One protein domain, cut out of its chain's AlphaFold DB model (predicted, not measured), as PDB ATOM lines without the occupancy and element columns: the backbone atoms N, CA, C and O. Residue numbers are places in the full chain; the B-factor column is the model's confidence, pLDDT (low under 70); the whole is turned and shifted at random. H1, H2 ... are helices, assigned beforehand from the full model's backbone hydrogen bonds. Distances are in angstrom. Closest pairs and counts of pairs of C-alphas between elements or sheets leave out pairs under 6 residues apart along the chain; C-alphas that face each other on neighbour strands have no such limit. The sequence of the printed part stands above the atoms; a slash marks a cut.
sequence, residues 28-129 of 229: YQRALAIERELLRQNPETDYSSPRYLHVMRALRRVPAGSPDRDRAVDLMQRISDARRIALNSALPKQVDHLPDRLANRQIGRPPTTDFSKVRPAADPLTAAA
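What this domain is: This is residues 28 to 129 of the 229 residues of the protein "Glutaredoxin domain-containing protein" of Rickettsiales bacterium (UniProt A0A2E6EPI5). Three helices, H1, H2 and H3, fold back and forth side by side with H2 between the other two, and the longest, H3, runs on well past its contact with H2. From the far end of H3, the long stretch of residues 91 to 123 leads back past the helices to the small helix H4, which touches no helix. The printed part has 102 residues with four named helices, H1, H2, H3 and H4 in chain order, and no named strand; its class is all helix, with under half of the residues, 50 of 102, in named elements. It is only just compact, close to loose, with a radius of gyration of the C-alphas of 14.9 A and spans of 43 by 33 by 28 A.

Where its parts are: Find C-alpha 28 at (137.795, 117.283, 117.070); from there H1, residues 28 to 41, runs 20.2 A. Next comes H2, residues 52 to 59, 10.5 A long. H3, residues 69 to 90, runs 31.5 A to C-alpha 90 at (160.868, 111.002, 97.774). H4, residues 124 to 129, 9.1 A long, ends at C-alpha 129 at (125.702, 113.362, 98.898).

How they stand to each other: Look first at the helical hairpin of H1 and H2: they touch, closest at the C-alphas of Ala 31 and Val 55, 4.9 A apart, at a shallow tilt of 18 degrees, opposite ways. H2 and H3 form a second helical hairpin at a shallow tilt of 22 degrees; H3 touches H2 with residues 72 to 79 alone, and the closest C-alphas are those of Leu 59 and Ala 72, 5.5 A. H1 and H3 are close but not clearly touching, with the C-alphas of Tyr 28 and Ala 72 the closest at 6.6 A. H4 is apart from H1, H2 and H3. In H1, H2 and H3 every O i to N i+4 pair is within hydrogen-bond range; in H4, 0 of 2 are, and 0 of 3 O i to N i+3 pairs.

The domain as a whole: The two C-alphas farthest apart are those of Lys 93 and Arg 119, 44.2 A. The printed part has no cut, and the link from H3 to H4 is long, 33 residues. Confidence is under 70 at residue 92, residues 94 to 96 and residues 112 to 129.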
ATOM      1  N   TYR A  28     136.671 118.163 116.791       89.19
ATOM      2  CA  TYR A  28     137.795 117.283 117.070       89.19
ATOM      3  C   TYR A  28     137.363 115.813 117.004       89.19
ATOM      4  O   TYR A  28     138.005 115.028 116.306       89.19
ATOM      5  N   GLN A  29     136.220 115.442 117.591       87.38
ATOM      6  CA  GLN A  29     135.685 114.080 117.452       87.38
ATOM      7  C   GLN A  29     135.324 113.733 116.010       87.38
ATOM      8  O   GLN A  29     135.529 112.594 115.593       87.38
ATOM      9  N   ARG A  30     134.869 114.706 115.209       89.31
ATOM     10  CA  ARG A  30     134.728 114.513 113.757       89.31
ATOM     11  C   ARG A  30     136.051 114.146 113.090       89.31
ATOM     12  O   ARG A  30     136.078 113.237 112.268       89.31
ATOM     13  N   ALA A  31     137.144 114.826 113.439       90.50
ATOM     14  CA  ALA A  31     138.462 114.498 112.901       90.50
ATOM     15  C   ALA A  31     138.900 113.081 113.297       90.50
ATOM     16  O   ALA A  31     139.340 112.321 112.435       90.50
ATOM     17  N   LEU A  32     138.699 112.699 114.563       90.75
ATOM     18  CA  LEU A  32     139.004 111.351 115.044       90.75
ATOM     19  C   LEU A  32     138.127 110.280 114.384       90.75
ATOM     20  O   LEU A  32     138.603 109.187 114.110       90.75
ATOM     21  N   ALA A  33     136.857 110.569 114.097       87.56
ATOM     22  CA  ALA A  33     135.987 109.643 113.375       87.56
ATOM     23  C   ALA A  33     136.501 109.371 111.951       87.56
ATOM     24  O   ALA A  33     136.535 108.219 111.525       87.56
ATOM     25  N   ILE A  34     136.960 110.413 111.246       88.69
ATOM     26  CA  ILE A  34     137.574 110.282 109.916       88.69
ATOM     27  C   ILE A  34     138.871 109.465 109.997       88.69
ATOM     28  O   ILE A  34     139.092 108.585 109.167       88.69
ATOM     29  N   GLU A  35     139.721 109.734 110.991       91.12
ATOM     30  CA  GLU A  35     140.974 108.999 111.208       91.12
ATOM     31  C   GLU A  35     140.721 107.511 111.505       91.12
ATOM     32  O   GLU A  35     141.345 106.646 110.893       91.12
ATOM     33  N   ARG A  36     139.751 107.194 112.372       89.19
ATOM     34  CA  ARG A  36     139.357 105.806 112.673       89.19
ATOM     35  C   ARG A  36     138.866 105.070 111.433       89.19
ATOM     36  O   ARG A  36     139.254 103.929 111.212       89.19
ATOM     37  N   GLU A  37     138.028 105.713 110.624       88.06
ATOM     38  CA  GLU A  37     137.511 105.105 109.397       88.06
ATOM     39  C   GLU A  37     138.627 104.852 108.378       88.06
ATOM     40  O   GLU A  37     138.706 103.783 107.772       88.06
ATOM     41  N   LEU A  38     139.551 105.801 108.240       88.44
ATOM     42  CA  LEU A  38     140.748 105.638 107.425       88.44
ATOM     43  C   LEU A  38     141.592 104.436 107.874       88.44
ATOM     44  O   LEU A  38     142.007 103.648 107.023       88.44
ATOM     45  N   LEU A  39     141.804 104.279 109.182       87.75
ATOM     46  CA  LEU A  39     142.578 103.177 109.758       87.75
ATOM     47  C   LEU A  39     141.862 101.834 109.646       87.75
ATOM     48  O   LEU A  39     142.503 100.820 109.396       87.75
ATOM     49  N   ARG A  40     140.531 101.820 109.746       85.31
ATOM     50  CA  ARG A  40     139.718 100.626 109.489       85.31
ATOM     51  C   ARG A  40     139.885 100.135 108.050       85.31
ATOM     52  O   ARG A  40     139.946  98.933 107.815       85.31
ATOM     53  N   GLN A  41     139.942 101.058 107.091       84.19
ATOM     54  CA  GLN A  41     140.129 100.727 105.679       84.19
ATOM     55  C   GLN A  41     141.589 100.402 105.330       84.19
ATOM     56  O   GLN A  41     141.828  99.621 104.417       84.19
ATOM     57  N   ASN A  42     142.559 101.015 106.018       85.25
ATOM     58  CA  ASN A  42     143.990 100.879 105.732       85.25
ATOM     59  C   ASN A  42     144.806 100.848 107.043       85.25
ATOM     60  O   ASN A  42     145.383 101.871 107.415       85.25
ATOM     61  N   PRO A  43     144.884  99.702 107.741       86.75
ATOM     62  CA  PRO A  43     145.500  99.625 109.073       86.75
ATOM     63  C   PRO A  43     146.981 100.025 109.117       86.75
ATOM     64  O   PRO A  43     147.440 100.598 110.099       86.75
ATOM     65  N   GLU A  44     147.713  99.784 108.028       83.38
ATOM     66  CA  GLU A  44     149.150 100.074 107.917       83.38
ATOM     67  C   GLU A  44     149.466 101.497 107.424       83.38
ATOM     68  O   GLU A  44     150.622 101.823 107.146       83.38
ATOM     69  N   THR A  45     148.454 102.356 107.264       88.75
ATOM     70  CA  THR A  45     148.654 103.712 106.745       88.75
ATOM     71  C   THR A  45     149.398 104.598 107.749       88.75
ATOM     72  O   THR A  45     149.175 104.541 108.957       88.75
ATOM     73  N   ASP A  46     150.279 105.454 107.241       92.19
ATOM     74  CA  ASP A  46     150.979 106.463 108.030       92.19
ATOM     75  C   ASP A  46     150.394 107.866 107.792       92.19
ATOM     76  O   ASP A  46     149.536 108.085 106.931       92.19
ATOM     77  N   TYR A  47     150.868 108.845 108.561       92.12
ATOM     78  CA  TYR A  47     150.382 110.221 108.478       92.12
ATOM     79  C   TYR A  47     150.742 110.951 107.167       92.12
ATOM     80  O   TYR A  47     150.213 112.035 106.907       92.12
ATOM     81  N   SER A  48     151.633 110.400 106.334       89.56
ATOM     82  CA  SER A  48     151.967 110.976 105.026       89.56
ATOM     83  C   SER A  48     150.909 110.678 103.959       89.56
ATOM     84  O   SER A  48     150.843 111.392 102.955       89.56
ATOM     85  N   SER A  49     150.040 109.689 104.201       87.88
ATOM     86  CA  SER A  49     148.939 109.328 103.308       87.88
ATOM     87  C   SER A  49     148.088 110.551 102.932       87.88
ATOM     88  O   SER A  49     147.615 111.283 103.812       87.88
ATOM     89  N   PRO A  50     147.809 110.782 101.634       85.62
ATOM     90  CA  PRO A  50     146.992 111.912 101.192       85.62
ATOM     91  C   PRO A  50     145.593 111.937 101.811       85.62
ATOM     92  O   PRO A  50     145.021 113.012 101.987       85.62
ATOM     93  N   ARG A  51     145.072 110.783 102.237       85.25
ATOM     94  CA  ARG A  51     143.766 110.679 102.893       85.25
ATOM     95  C   ARG A  51     143.721 111.356 104.278       85.25
ATOM     96  O   ARG A  51     142.649 111.769 104.711       85.25
ATOM     97  N   TYR A  52     144.862 111.605 104.931       90.81
ATOM     98  CA  TYR A  52     144.912 112.442 106.142       90.81
ATOM     99  C   TYR A  52     144.577 113.922 105.887       90.81
ATOM    100  O   TYR A  52     144.351 114.669 106.839       90.81
ATOM    101  N   LEU A  53     144.462 114.373 104.627       87.75
ATOM    102  CA  LEU A  53     143.934 115.711 104.317       87.75
ATOM    103  C   LEU A  53     142.502 115.913 104.818       87.75
ATOM    104  O   LEU A  53     142.167 117.011 105.268       87.75
ATOM    105  N   HIS A  54     141.686 114.858 104.813       86.69
ATOM    106  CA  HIS A  54     140.324 114.913 105.337       86.69
ATOM    107  C   HIS A  54     140.319 115.142 106.855       86.69
ATOM    108  O   HIS A  54     139.567 115.982 107.355       86.69
ATOM    109  N   VAL A  55     141.224 114.471 107.576       91.19
ATOM    110  CA  VAL A  55     141.445 114.678 109.016       91.19
ATOM    111  C   VAL A  55     141.912 116.117 109.262       91.19
ATOM    112  O   VAL A  55     141.288 116.844 110.031       91.19
ATOM    113  N   MET A  56     142.919 116.599 108.521       91.00
ATOM    114  CA  MET A  56     143.413 117.986 108.594       91.00
ATOM    115  C   MET A  56     142.324 119.036 108.329       91.00
ATOM    116  O   MET A  56     142.317 120.110 108.935       91.00
ATOM    117  N   ARG A  57     141.395 118.770 107.403       88.94
ATOM    118  CA  ARG A  57     140.257 119.655 107.121       88.94
ATOM    119  C   ARG A  57     139.314 119.750 108.320       88.94
ATOM    120  O   ARG A  57     138.872 120.856 108.623       88.94
ATOM    121  N   ALA A  58     139.035 118.641 109.001       88.00
ATOM    122  CA  ALA A  58     138.221 118.637 110.214       88.00
ATOM    123  C   ALA A  58     138.939 119.322 111.391       88.00
ATOM    124  O   ALA A  58     138.350 120.196 112.025       88.00
ATOM    125  N   LEU A  59     140.227 119.028 111.607       91.12
ATOM    126  CA  LEU A  59     141.036 119.630 112.679       91.12
ATOM    127  C   LEU A  59     141.125 121.157 112.576       91.12
ATOM    128  O   LEU A  59     141.035 121.854 113.584       91.12
ATOM    129  N   ARG A  60     141.229 121.710 111.362       91.12
ATOM    130  CA  ARG A  60     141.240 123.172 111.161       91.12
ATOM    131  C   ARG A  60     139.940 123.865 111.559       91.12
ATOM    132  O   ARG A  60     139.962 125.072 111.772       91.12
ATOM    133  N   ARG A  61     138.827 123.131 111.647       90.12
ATOM    134  CA  ARG A  61     137.540 123.674 112.097       90.12
ATOM    135  C   ARG A  61     137.408 123.700 113.622       90.12
ATOM    136  O   ARG A  61     136.441 124.270 114.105       90.12
ATOM    137  N   VAL A  62     138.353 123.119 114.373       85.94
ATOM    138  CA  VAL A  62     138.361 123.171 115.844       85.94
ATOM    139  C   VAL A  62     138.570 124.623 116.305       85.94
ATOM    140  O   VAL A  62     139.633 125.190 116.008       85.94
ATOM    141  N   PRO A  63     137.596 125.231 117.017       86.31
ATOM    142  CA  PRO A  63     137.682 126.616 117.475       86.31
ATOM    143  C   PRO A  63     138.886 126.854 118.388       86.31
ATOM    144  O   PRO A  63     139.284 125.972 119.144       86.31
ATOM    145  N   ALA A  64     139.443 128.067 118.370       82.69
ATOM    146  CA  ALA A  64     140.597 128.415 119.204       82.69
ATOM    147  C   ALA A  64     140.324 128.279 120.715       82.69
ATOM    148  O   ALA A  64     141.225 127.907 121.453       82.69
ATOM    149  N   GLY A  65     139.088 128.534 121.160       83.56
ATOM    150  CA  GLY A  65     138.670 128.368 122.559       83.56
ATOM    151  C   GLY A  65     138.202 126.955 122.927       83.56
ATOM    152  O   GLY A  65     137.705 126.759 124.030       83.56
ATOM    153  N   SER A  66     138.298 125.982 122.013       88.56
ATOM    154  CA  SER A  66     137.918 124.597 122.305       88.56
ATOM    155  C   SER A  66     138.924 123.953 123.268       88.56
ATOM    156  O   SER A  66     140.128 124.125 123.071       88.56
ATOM    157  N   PRO A  67     138.474 123.136 124.240       87.31
ATOM    158  CA  PRO A  67     139.382 122.356 125.085       87.31
ATOM    159  C   PRO A  67     140.244 121.363 124.285       87.31
ATOM    160  O   PRO A  67     141.301 120.949 124.752       87.31
ATOM    161  N   ASP A  68     139.834 121.002 123.066       90.19
ATOM    162  CA  ASP A  68     140.584 120.102 122.188       90.19
ATOM    163  C   ASP A  68     141.516 120.835 121.215       90.19
ATOM    164  O   ASP A  68     142.135 120.207 120.350       90.19
ATOM    165  N   ARG A  69     141.653 122.162 121.330       87.69
ATOM    166  CA  ARG A  69     142.467 122.954 120.404       87.69
ATOM    167  C   ARG A  69     143.920 122.488 120.363       87.69
ATOM    168  O   ARG A  69     144.449 122.287 119.270       87.69
ATOM    169  N   ASP A  70     144.540 122.275 121.518       81.19
ATOM    170  CA  ASP A  70     145.947 121.868 121.598       81.19
ATOM    171  C   ASP A  70     146.165 120.472 121.011       81.19
ATOM    172  O   ASP A  70     147.102 120.252 120.245       81.19
ATOM    173  N   ARG A  71     145.236 119.546 121.273       88.94
ATOM    174  CA  ARG A  71     145.248 118.202 120.678       88.94
ATOM    175  C   ARG A  71     145.105 118.257 119.160       88.94
ATOM    176  O   ARG A  71     145.779 117.519 118.442       88.94
ATOM    177  N   ALA A  72     144.250 119.148 118.661       88.75
ATOM    178  CA  ALA A  72     144.079 119.346 117.234       88.75
ATOM    179  C   ALA A  72     145.341 119.925 116.580       88.75
ATOM    180  O   ALA A  72     145.730 119.468 115.507       88.75
ATOM    181  N   VAL A  73     145.993 120.898 117.224       84.12
ATOM    182  CA  VAL A  73     147.267 121.478 116.766       84.12
ATOM    183  C   VAL A  73     148.373 120.427 116.731       84.12
ATOM    184  O   VAL A  73     149.051 120.304 115.713       84.12
ATOM    185  N   ASP A  74     148.504 119.626 117.783       86.19
ATOM    186  CA  ASP A  74     149.482 118.540 117.866       86.19
ATOM    187  C   ASP A  74     149.275 117.489 116.758       86.19
ATOM    188  O   ASP A  74     150.209 117.148 116.026       86.19
ATOM    189  N   LEU A  75     148.036 117.035 116.536       91.62
ATOM    190  CA  LEU A  75     147.747 116.093 115.450       91.62
ATOM    191  C   LEU A  75     148.008 116.710 114.065       91.62
ATOM    192  O   LEU A  75     148.606 116.056 113.209       91.62
ATOM    193  N   MET A  76     147.638 117.977 113.850       90.06
ATOM    194  CA  MET A  76     147.962 118.683 112.604       90.06
ATOM    195  C   MET A  76     149.474 118.780 112.369       90.06
ATOM    196  O   MET A  76     149.931 118.654 111.226       90.06
ATOM    197  N   GLN A  77     150.255 118.978 113.433       86.44
ATOM    198  CA  GLN A  77     151.710 119.035 113.363       86.44
ATOM    199  C   GLN A  77     152.301 117.677 112.974       86.44
ATOM    200  O   GLN A  77     153.099 117.620 112.039       86.44
ATOM    201  N   ARG A  78     151.851 116.578 113.599       89.00
ATOM    202  CA  ARG A  78     152.281 115.212 113.242       89.00
ATOM    203  C   ARG A  78     152.009 114.883 111.776       89.00
ATOM    204  O   ARG A  78     152.893 114.369 111.091       89.00
ATOM    205  N   ILE A  79     150.814 115.224 111.287       91.44
ATOM    206  CA  ILE A  79     150.435 115.013 109.885       91.44
ATOM    207  C   ILE A  79     151.327 115.834 108.949       91.44
ATOM    208  O   ILE A  79     151.838 115.323 107.951       91.44
ATOM    209  N   SER A  80     151.558 117.102 109.279       88.00
ATOM    210  CA  SER A  80     152.402 117.987 108.470       88.00
ATOM    211  C   SER A  80     153.861 117.516 108.428       88.00
ATOM    212  O   SER A  80     154.480 117.529 107.364       88.00
ATOM    213  N   ASP A  81     154.391 117.045 109.556       88.94
ATOM    214  CA  ASP A  81     155.762 116.544 109.682       88.94
ATOM    215  C   ASP A  81     155.974 115.261 108.888       88.94
ATOM    216  O   ASP A  81     156.928 115.165 108.118       88.94
ATOM    217  N   ALA A  82     155.054 114.303 109.009       90.94
ATOM    218  CA  ALA A  82     155.101 113.062 108.246       90.94
ATOM    219  C   ALA A  82     155.104 113.325 106.735       90.94
ATOM    220  O   ALA A  82     155.899 112.736 106.005       90.94
ATOM    221  N   ARG A  83     154.282 114.273 106.264       90.31
ATOM    222  CA  ARG A  83     154.274 114.690 104.854       90.31
ATOM    223  C   ARG A  83     155.573 115.368 104.440       90.31
ATOM    224  O   ARG A  83     156.041 115.118 103.337       90.31
ATOM    225  N   ARG A  84     156.154 116.223 105.290       86.69
ATOM    226  CA  ARG A  84     157.436 116.892 105.011       86.69
ATOM    227  C   ARG A  84     158.565 115.865 104.890       86.69
ATOM    228  O   ARG A  84     159.334 115.944 103.937       86.69
ATOM    229  N   ILE A  85     158.629 114.897 105.808       85.31
ATOM    230  CA  ILE A  85     159.606 113.798 105.784       85.31
ATOM    231  C   ILE A  85     159.419 112.959 104.517       85.31
ATOM    232  O   ILE A  85     160.373 112.783 103.766       85.31
ATOM    233  N   ALA A  86     158.195 112.503 104.230       87.44
ATOM    234  CA  ALA A  86     157.905 111.697 103.044       87.44
ATOM    235  C   ALA A  86     158.265 112.430 101.743       87.44
ATOM    236  O   ALA A  86     158.911 111.863 100.863       87.44
ATOM    237  N   LEU A  87     157.909 113.715 101.648       81.75
ATOM    238  CA  LEU A  87     158.204 114.544 100.485       81.75
ATOM    239  C   LEU A  87     159.716 114.749 100.298       81.75
ATOM    240  O   LEU A  87     160.208 114.634  99.179       81.75
ATOM    241  N   ASN A  88     160.454 115.019 101.380       81.62
ATOM    242  CA  ASN A  88     161.909 115.173 101.335       81.62
ATOM    243  C   ASN A  88     162.612 113.865 100.938       81.62
ATOM    244  O   ASN A  88     163.534 113.892 100.127       81.62
ATOM    245  N   SER A  89     162.157 112.722 101.462       82.50
ATOM    246  CA  SER A  89     162.696 111.400 101.118       82.50
ATOM    247  C   SER A  89     162.426 111.018  99.664       82.50
ATOM    248  O   SER A  89     163.308 110.489  98.993       82.50
ATOM    249  N   ALA A  90     161.225 111.304  99.156       81.94
ATOM    250  CA  ALA A  90     160.868 111.002  97.774       81.94
ATOM    251  C   ALA A  90     161.584 111.919  96.769       81.94
ATOM    252  O   ALA A  90     161.845 111.512  95.638       81.94
ATOM    253  N   LEU A  91     161.859 113.174  97.149       73.75
ATOM    254  CA  LEU A  91     162.273 114.232  96.223       73.75
ATOM    255  C   LEU A  91     163.343 115.161  96.826       73.75
ATOM    256  O   LEU A  91     163.129 116.375  96.912       73.75
ATOM    257  N   PRO A  92     164.538 114.649  97.168       66.75
ATOM    258  CA  PRO A  92     165.553 115.403  97.916       66.75
ATOM    259  C   PRO A  92     166.096 116.643  97.185       66.75
ATOM    260  O   PRO A  92     166.751 117.481  97.789       66.75
ATOM    261  N   LYS A  93     165.837 116.774  95.876       70.56
ATOM    262  CA  LYS A  93     166.301 117.891  95.035       70.56
ATOM    263  C   LYS A  93     165.228 118.953  94.747       70.56
ATOM    264  O   LYS A  93     165.515 119.896  94.020       70.56
ATOM    265  N   GLN A  94     163.991 118.781  95.228       57.34
ATOM    266  CA  GLN A  94     162.845 119.630  94.845       57.34
ATOM    267  C   GLN A  94     162.107 120.280  96.024       57.34
ATOM    268  O   GLN A  94     161.144 121.012  95.806       57.34
ATOM    269  N   VAL A  95     162.525 120.014  97.259       57.97
ATOM    270  CA  VAL A  95     161.905 120.549  98.476       57.97
ATOM    271  C   VAL A  95     162.945 121.400  99.195       57.97
ATOM    272  O   VAL A  95     164.110 121.009  99.245       57.97
ATOM    273  N   ASP A  96     162.536 122.539  99.764       61.06
ATOM    274  CA  ASP A  96     163.371 123.274 100.722       61.06
ATOM    275  C   ASP A  96     163.888 122.313 101.799       61.06
ATOM    276  O   ASP A  96     163.148 121.414 102.216       61.06
ATOM    277  N   HIS A  97     165.116 122.538 102.275       75.75
ATOM    278  CA  HIS A  97     165.766 121.721 103.301       75.75
ATOM    279  C   HIS A  97     164.789 121.259 104.398       75.75
ATOM    280  O   HIS A  97     163.921 122.004 104.882       75.75
ATOM    281  N   LEU A  98     164.894 119.980 104.756       76.56
ATOM    282  CA  LEU A  98     164.162 119.427 105.884       76.56
ATOM    283  C   LEU A  98     164.615 120.177 107.152       76.56
ATOM    284  O   LEU A  98     165.817 120.221 107.400       76.56
ATOM    285  N   PRO A  99     163.703 120.780 107.940       77.81
ATOM    286  CA  PRO A  99     164.087 121.467 109.169       77.81
ATOM    287  C   PRO A  99     164.842 120.528 110.111       77.81
ATOM    288  O   PRO A  99     164.451 119.367 110.230       77.81
ATOM    289  N   ASP A 100     165.832 121.034 110.851       85.31
ATOM    290  CA  ASP A 100     166.680 120.219 111.739       85.31
ATOM    291  C   ASP A 100     165.873 119.372 112.733       85.31
ATOM    292  O   ASP A 100     166.195 118.212 112.975       85.31
ATOM    293  N   ARG A 101     164.746 119.897 113.238       88.12
ATOM    294  CA  ARG A 101     163.833 119.155 114.136       88.12
ATOM    295  C   ARG A 101     163.264 117.865 113.519       88.12
ATOM    296  O   ARG A 101     162.753 117.015 114.243       88.12
ATOM    297  N   LEU A 102     163.286 117.758 112.190       86.25
ATOM    298  CA  LEU A 102     162.822 116.612 111.408       86.25
ATOM    299  C   LEU A 102     163.971 115.791 110.814       86.25
ATOM    300  O   LEU A 102     163.716 114.712 110.278       86.25
ATOM    301  N   ALA A 103     165.219 116.254 110.918       84.44
ATOM    302  CA  ALA A 103     166.371 115.492 110.464       84.44
ATOM    303  C   ALA A 103     166.419 114.135 111.188       84.44
ATOM    304  O   ALA A 103     166.230 114.051 112.402       84.44
ATOM    305  N   ASN A 104     166.636 113.059 110.429       83.94
ATOM    306  CA  ASN A 104     166.692 111.676 110.925       83.94
ATOM    307  C   ASN A 104     165.410 111.169 111.621       83.94
ATOM    308  O   ASN A 104     165.436 110.135 112.289       83.94
ATOM    309  N   ARG A 105     164.273 111.864 111.475       87.81
ATOM    310  CA  ARG A 105     162.979 111.396 111.987       87.81
ATOM    311  C   ARG A 105     162.318 110.451 110.988       87.81
ATOM    312  O   ARG A 105     162.419 110.630 109.777       87.81
ATOM    313  N   GLN A 106     161.605 109.457 111.508       88.56
ATOM    314  CA  GLN A 106     160.783 108.552 110.704       88.56
ATOM    315  C   GLN A 106     159.413 109.172 110.405       88.56
ATOM    316  O   GLN A 106     158.938 110.042 111.140       88.56
ATOM    317  N   ILE A 107     158.765 108.697 109.337       88.38
ATOM    318  CA  ILE A 107     157.378 109.052 109.028       88.38
ATOM    319  C   ILE A 107     156.495 108.566 110.184       88.38
ATOM    320  O   ILE A 107     156.460 107.377 110.497       88.38
ATOM    321  N   GLY A 108     155.815 109.502 110.847       87.44
ATOM    322  CA  GLY A 108     154.965 109.191 111.992       87.44
ATOM    323  C   GLY A 108     153.756 108.342 111.598       87.44
ATOM    324  O   GLY A 108     153.167 108.544 110.535       87.44
ATOM    325  N   ARG A 109     153.355 107.437 112.493       89.31
ATOM    326  CA  ARG A 109     152.145 106.623 112.358       89.31
ATOM    327  C   ARG A 109     151.103 106.986 113.420       89.31
ATOM    328  O   ARG A 109     151.478 107.414 114.517       89.31
ATOM    329  N   PRO A 110     149.811 106.818 113.111       87.50
ATOM    330  CA  PRO A 110     148.751 106.872 114.110       87.50
ATOM    331  C   PRO A 110     148.863 105.718 115.117       87.50
ATOM    332  O   PRO A 110     149.457 104.682 114.809       87.50
ATOM    333  N   PRO A 111     148.295 105.873 116.325       79.56
ATOM    334  CA  PRO A 111     148.250 104.793 117.300       79.56
ATOM    335  C   PRO A 111     147.461 103.596 116.755       79.56
ATOM    336  O   PRO A 111     146.322 103.727 116.309       79.56
ATOM    337  N   THR A 112     148.065 102.413 116.834       61.28
ATOM    338  CA  THR A 112     147.487 101.137 116.397       61.28
ATOM    339  C   THR A 112     146.581 100.565 117.488       61.28
ATOM    340  O   THR A 112     146.872  99.530 118.085       61.28
ATOM    341  N   THR A 113     145.506 101.264 117.842       62.19
ATOM    342  CA  THR A 113     144.443 100.628 118.635       62.19
ATOM    343  C   THR A 113     143.630  99.695 117.738       62.19
ATOM    344  O   THR A 113     143.498  99.946 116.546       62.19
ATOM    345  N   ASP A 114     143.084  98.610 118.289       63.97
ATOM    346  CA  ASP A 114     142.214  97.688 117.549       63.97
ATOM    347  C   ASP A 114     140.899  98.390 117.157       63.97
ATOM    348  O   ASP A 114     139.923  98.412 117.911       63.97
ATOM    349  N   PHE A 115     140.882  99.003 115.971       59.22
ATOM    350  CA  PHE A 115     139.719  99.709 115.429       59.22
ATOM    351  C   PHE A 115     138.646  98.758 114.879       59.22
ATOM    352  O   PHE A 115     137.550  99.208 114.551       59.22
ATOM    353  N   SER A 116     138.909  97.445 114.851       53.97
ATOM    354  CA  SER A 116     137.953  96.412 114.426       53.97
ATOM    355  C   SER A 116     136.737  96.321 115.357       53.97
ATOM    356  O   SER A 116     135.704  95.778 114.978       53.97
ATOM    357  N   LYS A 117     136.850  96.864 116.579       51.06
ATOM    358  CA  LYS A 117     135.803  96.849 117.615       51.06
ATOM    359  C   LYS A 117     135.023  98.162 117.738       51.06
ATOM    360  O   LYS A 117     134.098  98.244 118.545       51.06
ATOM    361  N   VAL A 118     135.370  99.196 116.968       47.38
ATOM    362  CA  VAL A 118     134.688 100.497 117.020       47.38
ATOM    363  C   VAL A 118     133.531 100.494 116.026       47.38
ATOM    364  O   VAL A 118     133.723 100.287 114.831       47.38
ATOM    365  N   ARG A 119     132.311 100.725 116.523       46.00
ATOM    366  CA  ARG A 119     131.111 100.810 115.681       46.00
ATOM    367  C   ARG A 119     131.312 101.922 114.637       46.00
ATOM    368  O   ARG A 119     131.748 103.007 115.035       46.00
ATOM    369  N   PRO A 120     131.020 101.688 113.343       47.62
ATOM    370  CA  PRO A 120     131.218 102.701 112.313       47.62
ATOM    371  C   PRO A 120     130.499 103.991 112.711       47.62
ATOM    372  O   PRO A 120     129.327 103.968 113.101       47.62
ATOM    373  N   ALA A 121     131.223 105.110 112.664       49.78
ATOM    374  CA  ALA A 121     130.589 106.416 112.744       49.78
ATOM    375  C   ALA A 121     129.626 106.527 111.556       49.78
ATOM    376  O   ALA A 121     129.965 106.081 110.460       49.78
ATOM    377  N   ALA A 122     128.429 107.079 111.775       45.22
ATOM    378  CA  ALA A 122     127.513 107.374 110.680       45.22
ATOM    379  C   ALA A 122     128.282 108.177 109.629       45.22
ATOM    380  O   ALA A 122     128.868 109.211 109.952       45.22
ATOM    381  N   ASP A 123     128.355 107.630 108.422       40.38
ATOM    382  CA  ASP A 123     129.278 108.068 107.392       40.38
ATOM    383  C   ASP A 123     128.975 109.530 107.010       40.38
ATOM    384  O   ASP A 123     127.947 109.791 106.376       40.38
ATOM    385  N   PRO A 124     129.817 110.519 107.368       46.91
ATOM    386  CA  PRO A 124     129.539 111.921 107.052       46.91
ATOM    387  C   PRO A 124     129.510 112.172 105.536       46.91
ATOM    388  O   PRO A 124     128.997 113.198 105.087       46.91
ATOM    389  N   LEU A 125     130.051 111.236 104.744       44.94
ATOM    390  CA  LEU A 125     130.034 111.262 103.284       44.94
ATOM    391  C   LEU A 125     128.661 110.910 102.695       44.94
ATOM    392  O   LEU A 125     128.335 111.415 101.621       44.94
ATOM    393  N   THR A 126     127.819 110.131 103.388       45.16
ATOM    394  CA  THR A 126     126.468 109.811 102.880       45.16
ATOM    395  C   THR A 126     125.462 110.940 103.114       45.16
ATOM    396  O   THR A 126     124.595 111.160 102.272       45.16
ATOM    397  N   ALA A 127     125.621 111.744 104.171       39.59
ATOM    398  CA  ALA A 127     124.760 112.908 104.407       39.59
ATOM    399  C   ALA A 127     125.052 114.084 103.447       39.59
ATOM    400  O   ALA A 127     124.141 114.811 103.056       39.59
ATOM    401  N   ALA A 128     126.306 114.257 103.012       43.38
ATOM    402  CA  ALA A 128     126.685 115.324 102.079       43.38
ATOM    403  C   ALA A 128     126.295 115.033 100.615       43.38
ATOM    404  O   ALA A 128     126.106 115.968  99.835       43.38
ATOM    405  N   ALA A 129     126.129 113.758 100.241       41.53
ATOM    406  CA  ALA A 129     125.702 113.362  98.898       41.53
ATOM    407  C   ALA A 129     124.225 113.702  98.608       41.53
ATOM    408  O   ALA A 129     123.861 113.915  97.455       41.53
TER     409      ALA A 129